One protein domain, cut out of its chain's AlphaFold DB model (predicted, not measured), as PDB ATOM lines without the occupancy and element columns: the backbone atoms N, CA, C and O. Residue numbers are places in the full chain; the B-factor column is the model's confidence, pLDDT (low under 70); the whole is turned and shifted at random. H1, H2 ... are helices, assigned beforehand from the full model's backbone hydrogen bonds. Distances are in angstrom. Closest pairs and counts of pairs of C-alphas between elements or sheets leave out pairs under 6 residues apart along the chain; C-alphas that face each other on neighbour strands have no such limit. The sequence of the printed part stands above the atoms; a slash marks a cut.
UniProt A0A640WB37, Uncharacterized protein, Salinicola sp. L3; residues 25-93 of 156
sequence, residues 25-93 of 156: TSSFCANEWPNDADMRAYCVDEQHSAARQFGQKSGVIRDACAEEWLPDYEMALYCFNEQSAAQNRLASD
ATOM      1  N   THR A  25     -27.530 -10.205 -19.718       90.69
ATOM      2  CA  THR A  25     -26.654  -9.074 -19.362       90.69
ATOM      3  C   THR A  25     -26.167  -9.161 -17.915       90.69
ATOM      4  O   THR A  25     -24.987  -8.945 -17.639       90.69
ATOM      5  N   SER A  26     -27.049  -9.532 -16.980       91.75
ATOM      6  CA  SER A  26     -26.657  -9.714 -15.577       91.75
ATOM      7  C   SER A  26     -25.632 -10.838 -15.417       91.75
ATOM      8  O   SER A  26     -24.683 -10.695 -14.647       91.75
ATOM      9  N   SER A  27     -25.796 -11.937 -16.159       94.75
ATOM     10  CA  SER A  27     -24.869 -13.074 -16.148       94.75
ATOM     11  C   SER A  27     -23.510 -12.715 -16.752       94.75
ATOM     12  O   SER A  27     -22.482 -13.044 -16.163       94.75
ATOM     13  N   PHE A  28     -23.494 -11.993 -17.877       94.50
ATOM     14  CA  PHE A  28     -22.268 -11.477 -18.492       94.50
ATOM     15  C   PHE A  28     -21.473 -10.608 -17.506       94.50
ATOM     16  O   PHE A  28     -20.331 -10.927 -17.175       94.50
ATOM     17  N   CYS A  29     -22.111  -9.588 -16.925       96.81
ATOM     18  CA  CYS A  29     -21.455  -8.694 -15.969       96.81
ATOM     19  C   CYS A  29     -20.997  -9.417 -14.695       96.81
ATOM     20  O   CYS A  29     -19.955  -9.083 -14.130       96.81
ATOM     21  N   ALA A  30     -21.751 -10.418 -14.230       96.62
ATOM     22  CA  ALA A  30     -21.353 -11.230 -13.085       96.62
ATOM     23  C   ALA A  30     -20.110 -12.089 -13.356       96.62
ATOM     24  O   ALA A  30     -19.340 -12.324 -12.424       96.62
ATOM     25  N   ASN A  31     -19.899 -12.521 -14.600       96.44
ATOM     26  CA  ASN A  31     -18.712 -13.275 -14.995       96.44
ATOM     27  C   ASN A  31     -17.475 -12.378 -15.126       96.44
ATOM     28  O   ASN A  31     -16.409 -12.771 -14.658       96.44
ATOM     29  N   GLU A  32     -17.621 -11.175 -15.690       95.50
ATOM     30  CA  GLU A  32     -16.523 -10.200 -15.814       95.50
ATOM     31  C   GLU A  32     -16.074  -9.659 -14.447       95.50
ATOM     32  O   GLU A  32     -14.883  -9.548 -14.157       95.50
ATOM     33  N   TRP A  33     -17.033  -9.389 -13.555       96.31
ATOM     34  CA  TRP A  33     -16.780  -8.779 -12.247       96.31
ATOM     35  C   TRP A  33     -17.340  -9.635 -11.096       96.31
ATOM     36  O   TRP A  33     -18.262  -9.219 -10.383       96.31
ATOM     37  N   PRO A  34     -16.785 -10.834 -10.829       96.38
ATOM     38  CA  PRO A  34     -17.387 -11.802  -9.903       96.38
ATOM     39  C   PRO A  34     -17.422 -11.322  -8.447       96.38
ATOM     40  O   PRO A  34     -18.351 -11.636  -7.701       96.38
ATOM     41  N   ASN A  35     -16.454 -10.501  -8.038       96.88
ATOM     42  CA  ASN A  35     -16.284 -10.078  -6.644       96.88
ATOM     43  C   ASN A  35     -16.478  -8.573  -6.419       96.88
ATOM     44  O   ASN A  35     -16.240  -8.099  -5.312       96.88
ATOM     45  N   ASP A  36     -16.928  -7.835  -7.434       98.12
ATOM     46  CA  ASP A  36     -17.093  -6.384  -7.363       98.12
ATOM     47  C   ASP A  36     -18.533  -5.991  -7.716       98.12
ATOM     48  O   ASP A  36     -18.949  -6.009  -8.873       98.12
ATOM     49  N   ALA A  37     -19.334  -5.714  -6.685       97.25
ATOM     50  CA  ALA A  37     -20.749  -5.399  -6.857       97.25
ATOM     51  C   ALA A  37     -20.978  -4.043  -7.534       97.25
ATOM     52  O   ALA A  37     -21.938  -3.920  -8.297       97.25
ATOM     53  N   ASP A  38     -20.103  -3.068  -7.284       98.00
ATOM     54  CA  ASP A  38     -20.215  -1.730  -7.862       98.00
ATOM     55  C   ASP A  38     -19.868  -1.784  -9.354       98.00
ATOM     56  O   ASP A  38     -20.613  -1.257 -10.181       98.00
ATOM     57  N   MET A  39     -18.817  -2.526  -9.721       98.06
ATOM     58  CA  MET A  39     -18.463  -2.749 -11.126       98.06
ATOM     59  C   MET A  39     -19.518  -3.560 -11.879       98.06
ATOM     60  O   MET A  39     -19.796  -3.259 -13.038       98.06
ATOM     61  N   ARG A  40     -20.172  -4.543 -11.242       97.69
ATOM     62  CA  ARG A  40     -21.315  -5.239 -11.863       97.69
ATOM     63  C   ARG A  40     -22.483  -4.305 -12.134       97.69
ATOM     64  O   ARG A  40     -23.069  -4.388 -13.207       97.69
ATOM     65  N   ALA A  41     -22.836  -3.456 -11.170       96.62
ATOM     66  CA  ALA A  41     -23.925  -2.501 -11.343       96.62
ATOM     67  C   ALA A  41     -23.617  -1.525 -12.487       96.62
ATOM     68  O   ALA A  41     -24.447  -1.352 -13.375       96.62
ATOM     69  N   TYR A  42     -22.394  -0.986 -12.513       97.50
ATOM     70  CA  TYR A  42     -21.910  -0.143 -13.604       97.50
ATOM     71  C   TYR A  42     -21.975  -0.861 -14.963       97.50
ATOM     72  O   TYR A  42     -22.557  -0.335 -15.904       97.50
ATOM     73  N   CYS A  43     -21.455  -2.090 -15.047       97.75
ATOM     74  CA  CYS A  43     -21.509  -2.904 -16.261       97.75
ATOM     75  C   CYS A  43     -22.949  -3.107 -16.752       97.75
ATOM     76  O   CYS A  43     -23.231  -2.900 -17.925       97.75
ATOM     77  N   VAL A  44     -23.885  -3.465 -15.866       96.56
ATOM     78  CA  VAL A  44     -25.291  -3.667 -16.253       96.56
ATOM     79  C   VAL A  44     -25.905  -2.377 -16.801       96.56
ATOM     80  O   VAL A  44     -26.643  -2.422 -17.789       96.56
ATOM     81  N   ASP A  45     -25.601  -1.229 -16.194       96.69
ATOM     82  CA  ASP A  45     -26.101   0.069 -16.653       96.69
ATOM     83  C   ASP A  45     -25.558   0.439 -18.045       96.69
ATOM     84  O   ASP A  45     -26.346   0.820 -18.925       96.69
ATOM     85  N   GLU A  46     -24.253   0.258 -18.276       97.88
ATOM     86  CA  GLU A  46     -23.617   0.498 -19.578       97.88
ATOM     87  C   GLU A  46     -24.160  -0.457 -20.648       97.88
ATOM     88  O   GLU A  46     -24.625  -0.013 -21.703       97.88
ATOM     89  N   GLN A  47     -24.248  -1.752 -20.343       97.75
ATOM     90  CA  GLN A  47     -24.766  -2.768 -21.260       97.75
ATOM     91  C   GLN A  47     -26.238  -2.524 -21.619       97.75
ATOM     92  O   GLN A  47     -26.623  -2.618 -22.785       97.75
ATOM     93  N   HIS A  48     -27.080  -2.109 -20.667       95.75
ATOM     94  CA  HIS A  48     -28.450  -1.691 -20.975       95.75
ATOM     95  C   HIS A  48     -28.501  -0.437 -21.857       95.75
ATOM     96  O   HIS A  48     -29.398  -0.303 -22.698       95.75
ATOM     97  N   SER A  49     -27.588   0.514 -21.654       96.69
ATOM     98  CA  SER A  49     -27.482   1.710 -22.493       96.69
ATOM     99  C   SER A  49     -27.082   1.364 -23.923       96.69
ATOM    100  O   SER A  49     -27.749   1.802 -24.870       96.69
ATOM    101  N   ALA A  50     -26.063   0.524 -24.079       97.81
ATOM    102  CA  ALA A  50     -25.610   0.029 -25.365       97.81
ATOM    103  C   ALA A  50     -26.700  -0.799 -26.060       97.81
ATOM    104  O   ALA A  50     -27.011  -0.533 -27.218       97.81
ATOM    105  N   ALA A  51     -27.392  -1.688 -25.340       97.06
ATOM    106  CA  ALA A  51     -28.494  -2.487 -25.877       97.06
ATOM    107  C   ALA A  51     -29.623  -1.623 -26.457       97.06
ATOM    108  O   ALA A  51     -30.133  -1.905 -27.544       97.06
ATOM    109  N   ARG A  52     -29.994  -0.522 -25.783       97.12
ATOM    110  CA  ARG A  52     -31.002   0.422 -26.301       97.12
ATOM    111  C   ARG A  52     -30.565   1.092 -27.601       97.12
ATOM    112  O   ARG A  52     -31.409   1.325 -28.465       97.12
ATOM    113  N   GLN A  53     -29.287   1.439 -27.729       98.19
ATOM    114  CA  GLN A  53     -28.745   2.073 -28.934       98.19
ATOM    115  C   GLN A  53     -28.572   1.062 -30.070       98.19
ATOM    116  O   GLN A  53     -28.958   1.340 -31.205       98.19
ATOM    117  N   PHE A  54     -28.041  -0.120 -29.762       97.88
ATOM    118  CA  PHE A  54     -27.834  -1.212 -30.706       97.88
ATOM    119  C   PHE A  54     -29.163  -1.758 -31.244       97.88
ATOM    120  O   PHE A  54     -29.295  -2.007 -32.439       97.88
ATOM    121  N   GLY A  55     -30.199  -1.841 -30.403       97.19
ATOM    122  CA  GLY A  55     -31.548  -2.256 -30.804       97.19
ATOM    123  C   GLY A  55     -32.251  -1.305 -31.782       97.19
ATOM    124  O   GLY A  55     -33.243  -1.691 -32.393       97.19
ATOM    125  N   GLN A  56     -31.751  -0.077 -31.957       97.94
ATOM    126  CA  GLN A  56     -32.240   0.865 -32.975       97.94
ATOM    127  C   GLN A  56     -31.534   0.695 -34.327       97.94
ATOM    128  O   GLN A  56     -31.911   1.350 -35.299       97.94
ATOM    129  N   LYS A  57     -30.481  -0.127 -34.391       98.00
ATOM    130  CA  LYS A  57     -29.717  -0.394 -35.611       98.00
ATOM    131  C   LYS A  57     -30.357  -1.534 -36.403       98.00
ATOM    132  O   LYS A  57     -31.123  -2.335 -35.872       98.00
ATOM    133  N   SER A  58     -30.029  -1.619 -37.688       97.81
ATOM    134  CA  SER A  58     -30.581  -2.626 -38.598       97.81
ATOM    135  C   SER A  58     -29.640  -2.905 -39.765       97.81
ATOM    136  O   SER A  58     -28.826  -2.050 -40.110       97.81
ATOM    137  N   GLY A  59     -29.832  -4.043 -40.428       96.88
ATOM    138  CA  GLY A  59     -29.106  -4.418 -41.640       96.88
ATOM    139  C   GLY A  59     -27.920  -5.339 -41.369       96.88
ATOM    140  O   GLY A  59     -27.633  -5.686 -40.228       96.88
ATOM    141  N   VAL A  60     -27.219  -5.710 -42.442       96.19
ATOM    142  CA  VAL A  60     -26.198  -6.774 -42.425       96.19
ATOM    143  C   VAL A  60     -25.047  -6.517 -41.448       96.19
ATOM    144  O   VAL A  60     -24.624  -7.448 -40.777       96.19
ATOM    145  N   ILE A  61     -24.602  -5.263 -41.294       97.31
ATOM    146  CA  ILE A  61     -23.557  -4.898 -40.319       97.31
ATOM    147  C   ILE A  61     -24.038  -5.172 -38.894       97.31
ATOM    148  O   ILE A  61     -23.313  -5.732 -38.078       97.31
ATOM    149  N   ARG A  62     -25.286  -4.797 -38.588       97.81
ATOM    150  CA  ARG A  62     -25.874  -5.044 -37.270       97.81
ATOM    151  C   ARG A  62     -25.958  -6.538 -36.996       97.81
ATOM    152  O   ARG A  62     -25.694  -6.941 -35.870       97.81
ATOM    153  N   ASP A  63     -26.354  -7.334 -37.983       97.62
ATOM    154  CA  ASP A  63     -26.525  -8.774 -37.800       97.62
ATOM    155  C   ASP A  63     -25.178  -9.486 -37.611       97.62
ATOM    156  O   ASP A  63     -25.061 -10.280 -36.682       97.62
ATOM    157  N   ALA A  64     -24.149  -9.121 -38.383       96.31
ATOM    158  CA  ALA A  64     -22.791  -9.641 -38.210       96.31
ATOM    159  C   ALA A  64     -22.204  -9.282 -36.832       96.31
ATOM    160  O   ALA A  64     -21.768 -10.162 -36.095       96.31
ATOM    161  N   CYS A  65     -22.281  -8.009 -36.423       97.81
ATOM    162  CA  CYS A  65     -21.798  -7.592 -35.102       97.81
ATOM    163  C   CYS A  65     -22.588  -8.244 -33.955       97.81
ATOM    164  O   CYS A  65     -22.033  -8.487 -32.886       97.81
ATOM    165  N   ALA A  66     -23.883  -8.516 -34.153       97.31
ATOM    166  CA  ALA A  66     -24.691  -9.215 -33.161       97.31
ATOM    167  C   ALA A  66     -24.271 -10.684 -33.007       97.31
ATOM    168  O   ALA A  66     -24.266 -11.191 -31.891       97.31
ATOM    169  N   GLU A  67     -23.950 -11.357 -34.113       96.62
ATOM    170  CA  GLU A  67     -23.491 -12.748 -34.116       96.62
ATOM    171  C   GLU A  67     -22.140 -12.910 -33.415       96.62
ATOM    172  O   GLU A  67     -21.942 -13.882 -32.690       96.62
ATOM    173  N   GLU A  68     -21.231 -11.955 -33.605       96.31
ATOM    174  CA  GLU A  68     -19.879 -12.041 -33.057       96.31
ATOM    175  C   GLU A  68     -19.789 -11.610 -31.588       96.31
ATOM    176  O   GLU A  68     -19.118 -12.271 -30.795       96.31
ATOM    177  N   TRP A  69     -20.453 -10.512 -31.214       97.19
ATOM    178  CA  TRP A  69     -20.155  -9.827 -29.952       97.19
ATOM    179  C   TRP A  69     -21.217  -9.985 -28.866       97.19
ATOM    180  O   TRP A  69     -20.916  -9.747 -27.698       97.19
ATOM    181  N   LEU A  70     -22.450 -10.396 -29.183       96.19
ATOM    182  CA  LEU A  70     -23.451 -10.593 -28.130       96.19
ATOM    183  C   LEU A  70     -23.072 -11.769 -27.210       96.19
ATOM    184  O   LEU A  70     -22.569 -12.788 -27.685       96.19
ATOM    185  N   PRO A  71     -23.333 -11.660 -25.891       94.88
ATOM    186  CA  PRO A  71     -24.181 -10.661 -25.223       94.88
ATOM    187  C   PRO A  71     -23.508  -9.342 -24.812       94.88
ATOM    188  O   PRO A  71     -24.140  -8.551 -24.108       94.88
ATOM    189  N   ASP A  72     -22.272  -9.075 -25.226       97.38
ATOM    190  CA  ASP A  72     -21.615  -7.792 -24.982       97.38
ATOM    191  C   ASP A  72     -22.150  -6.725 -25.956       97.38
ATOM    192  O   ASP A  72     -21.715  -6.585 -27.103       97.38
ATOM    193  N   TYR A  73     -23.151  -5.972 -25.508       97.44
ATOM    194  CA  TYR A  73     -23.786  -4.924 -26.302       97.44
ATOM    195  C   TYR A  73     -22.891  -3.705 -26.507       97.44
ATOM    196  O   TYR A  73     -23.056  -3.027 -27.523       97.44
ATOM    197  N   GLU A  74     -21.978  -3.399 -25.580       98.06
ATOM    198  CA  GLU A  74     -20.994  -2.331 -25.782       98.06
ATOM    199  C   GLU A  74     -20.090  -2.673 -26.965       98.06
ATOM    200  O   GLU A  74     -19.956  -1.863 -27.887       98.06
ATOM    201  N   MET A  75     -19.573  -3.905 -27.003       98.25
ATOM    202  CA  MET A  75     -18.756  -4.383 -28.117       98.25
ATOM    203  C   MET A  75     -19.549  -4.507 -29.419       98.25
ATOM    204  O   MET A  75     -19.080  -4.053 -30.462       98.25
ATOM    205  N   ALA A  76     -20.783  -5.018 -29.379       98.38
ATOM    206  CA  ALA A  76     -21.630  -5.091 -30.571       98.38
ATOM    207  C   ALA A  76     -21.945  -3.695 -31.146       98.38
ATOM    208  O   ALA A  76     -21.930  -3.493 -32.365       98.38
ATOM    209  N   LEU A  77     -22.207  -2.704 -30.284       98.56
ATOM    210  CA  LEU A  77     -22.434  -1.318 -30.694       98.56
ATOM    211  C   LEU A  77     -21.165  -0.668 -31.248       98.56
ATOM    212  O   LEU A  77     -21.246   0.042 -32.253       98.56
ATOM    213  N   TYR A  78     -20.019  -0.906 -30.612       98.44
ATOM    214  CA  TYR A  78     -18.721  -0.452 -31.097       98.44
ATOM    215  C   TYR A  78     -18.431  -1.014 -32.496       98.44
ATOM    216  O   TYR A  78     -18.256  -0.230 -33.428       98.44
ATOM    217  N   CYS A  79     -18.520  -2.340 -32.667       98.50
ATOM    218  CA  CYS A  79     -18.393  -3.021 -33.959       98.50
ATOM    219  C   CYS A  79     -19.291  -2.377 -35.019       98.50
ATOM    220  O   CYS A  79     -18.821  -1.993 -36.088       98.50
ATOM    221  N   PHE A  80     -20.578  -2.172 -34.710       98.50
ATOM    222  CA  PHE A  80     -21.507  -1.579 -35.670       98.50
ATOM    223  C   PHE A  80     -21.071  -0.181 -36.110       98.50
ATOM    224  O   PHE A  80     -21.191   0.155 -37.290       98.50
ATOM    225  N   ASN A  81     -20.609   0.650 -35.174       98.38
ATOM    226  CA  ASN A  81     -20.196   2.016 -35.470       98.38
ATOM    227  C   ASN A  81     -18.943   2.043 -36.353       98.38
ATOM    228  O   ASN A  81     -18.948   2.764 -37.351       98.38
ATOM    229  N   GLU A  82     -17.929   1.235 -36.037       98.31
ATOM    230  CA  GLU A  82     -16.693   1.148 -36.825       98.31
ATOM    231  C   GLU A  82     -16.961   0.605 -38.232       98.31
ATOM    232  O   GLU A  82     -16.641   1.254 -39.230       98.31
ATOM    233  N   GLN A  83     -17.685  -0.509 -38.332       98.31
ATOM    234  CA  GLN A  83     -18.031  -1.137 -39.607       98.31
ATOM    235  C   GLN A  83     -18.923  -0.234 -40.474       98.31
ATOM    236  O   GLN A  83     -18.731  -0.129 -41.688       98.31
ATOM    237  N   SER A  84     -19.863   0.499 -39.866       97.81
ATOM    238  CA  SER A  84     -20.672   1.495 -40.586       97.81
ATOM    239  C   SER A  84     -19.835   2.689 -41.047       97.81
ATOM    240  O   SER A  84     -20.059   3.227 -42.133       97.81
ATOM    241  N   ALA A  85     -18.872   3.137 -40.239       97.25
ATOM    242  CA  ALA A  85     -17.966   4.213 -40.617       97.25
ATOM    243  C   ALA A  85     -17.062   3.791 -41.784       97.25
ATOM    244  O   ALA A  85     -16.940   4.549 -42.749       97.25
ATOM    245  N   ALA A  86     -16.501   2.580 -41.741       96.81
ATOM    246  CA  ALA A  86     -15.728   1.995 -42.832       96.81
ATOM    247  C   ALA A  86     -16.569   1.859 -44.110       96.81
ATOM    248  O   ALA A  86     -16.156   2.327 -45.171       96.81
ATOM    249  N   GLN A  87     -17.802   1.350 -44.011       96.75
ATOM    250  CA  GLN A  87     -18.730   1.286 -45.145       96.75
ATOM    251  C   GLN A  87     -18.958   2.663 -45.786       96.75
ATOM    252  O   GLN A  87     -18.940   2.791 -47.011       96.75
ATOM    253  N   ASN A  88     -19.149   3.708 -44.974       96.56
ATOM    254  CA  ASN A  88     -19.339   5.068 -45.478       96.56
ATOM    255  C   ASN A  88     -18.096   5.605 -46.201       96.56
ATOM    256  O   ASN A  88     -18.240   6.294 -47.213       96.56
ATOM    257  N   ARG A  89     -16.885   5.288 -45.719       94.88
ATOM    258  CA  ARG A  89     -15.636   5.636 -46.417       94.88
ATOM    259  C   ARG A  89     -15.551   4.908 -47.760       94.88
ATOM    260  O   ARG A  89     -15.364   5.555 -48.792       94.88
ATOM    261  N   LEU A  90     -15.808   3.599 -47.764       95.12
ATOM    262  CA  LEU A  90     -15.804   2.755 -48.963       95.12
ATOM    263  C   LEU A  90     -16.839   3.178 -50.011       95.12
ATOM    264  O   LEU A  90     -16.584   3.057 -51.205       95.12
ATOM    265  N   ALA A  91     -17.988   3.720 -49.599       94.00
ATOM    266  CA  ALA A  91     -19.009   4.209 -50.527       94.00
ATOM    267  C   ALA A  91     -18.519   5.368 -51.421       94.00
ATOM    268  O   ALA A  91     -19.099   5.616 -52.479       94.00
ATOM    269  N   SER A  92     -17.471   6.082 -50.998       91.81
ATOM    270  CA  SER A  92     -16.834   7.155 -51.771       91.81
ATOM    271  C   SER A  92     -15.626   6.702 -52.597       91.81
ATOM    272  O   SER A  92     -15.071   7.501 -53.354       91.81
ATOM    273  N   ASP A  93     -15.215   5.442 -52.457       92.38
ATOM    274  CA  ASP A  93     -14.031   4.902 -53.114       92.38
ATOM    275  C   ASP A  93     -14.302   4.529 -54.587       92.38
ATOM    276  O   ASP A  93     -15.446   4.382 -55.028       92.38
TER     277      ASP A  93
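What this domain is: This is residues 25 to 93 of the 156 residues of an uncharacterized protein of Salinicola sp. L3 (UniProt A0A640WB37). Two long helices, H2 and H4, run the same way and overlap near the last residues of H2 and the first of H4, making a long rod; the short H1 folds back on the first part of H2, and H3 forms a helical hairpin with H4. Residues 88 to 93 stick out at one end. The printed part has 69 residues with four named helices, H1, H2, H3 and H4 in chain order, and no named strand: all helix. It is loose, with a radius of gyration of the C-alphas of 14.0 A, and spans 49 by 18 by 16 A.

How they stand to each other: H2, residues 37 to 54, touches H4, residues 73 to 90, through residues 46 to 54 and 73 to 77 alone. Their closest C-alphas, those of Ala 50 and Glu 74, are 5.2 A apart; the helices run the same way at a steep tilt of 38 degrees, only just past shallow. H1, residues 25 to 32, touches residues 40 to 48 of H2 alone, closest at the C-alphas of Cys 29 and Arg 40, 5.4 A, opposite ways at a steep tilt of 49 degrees. H3, residues 60 to 69, touches H4, closest at the C-alphas of Trp 69 and Ala 76, 5.0 A, opposite ways at 37 degrees, only just steep. Helix packing is mostly crossed: of these three pairs, 0 are at a shallow tilt. H2 and H3 are close but not clearly touching, with the C-alphas of Phe 54 and Arg 62 7.8 A apart. H1 is apart from H3 and H4. In H1, H2, H3 and H4 every O i to N i+4 pair is within hydrogen-bond range.

Where its parts are: H2 and H4 each measure 25.2 A; H3 measures 14.2 A. C-alpha 25, where H1 begins, is at (-26.654, -9.074, -19.362); C-alpha 90, where H4 ends, is at (-15.804, 2.755, -48.963).

The domain as a whole: The C-alphas farthest apart, of Asn 35 and Asp 93, are 48.9 A apart. The printed part has no cut, and its three links are tight. Mean pLDDT of the printed part is 96.8; no printed residue is under 70.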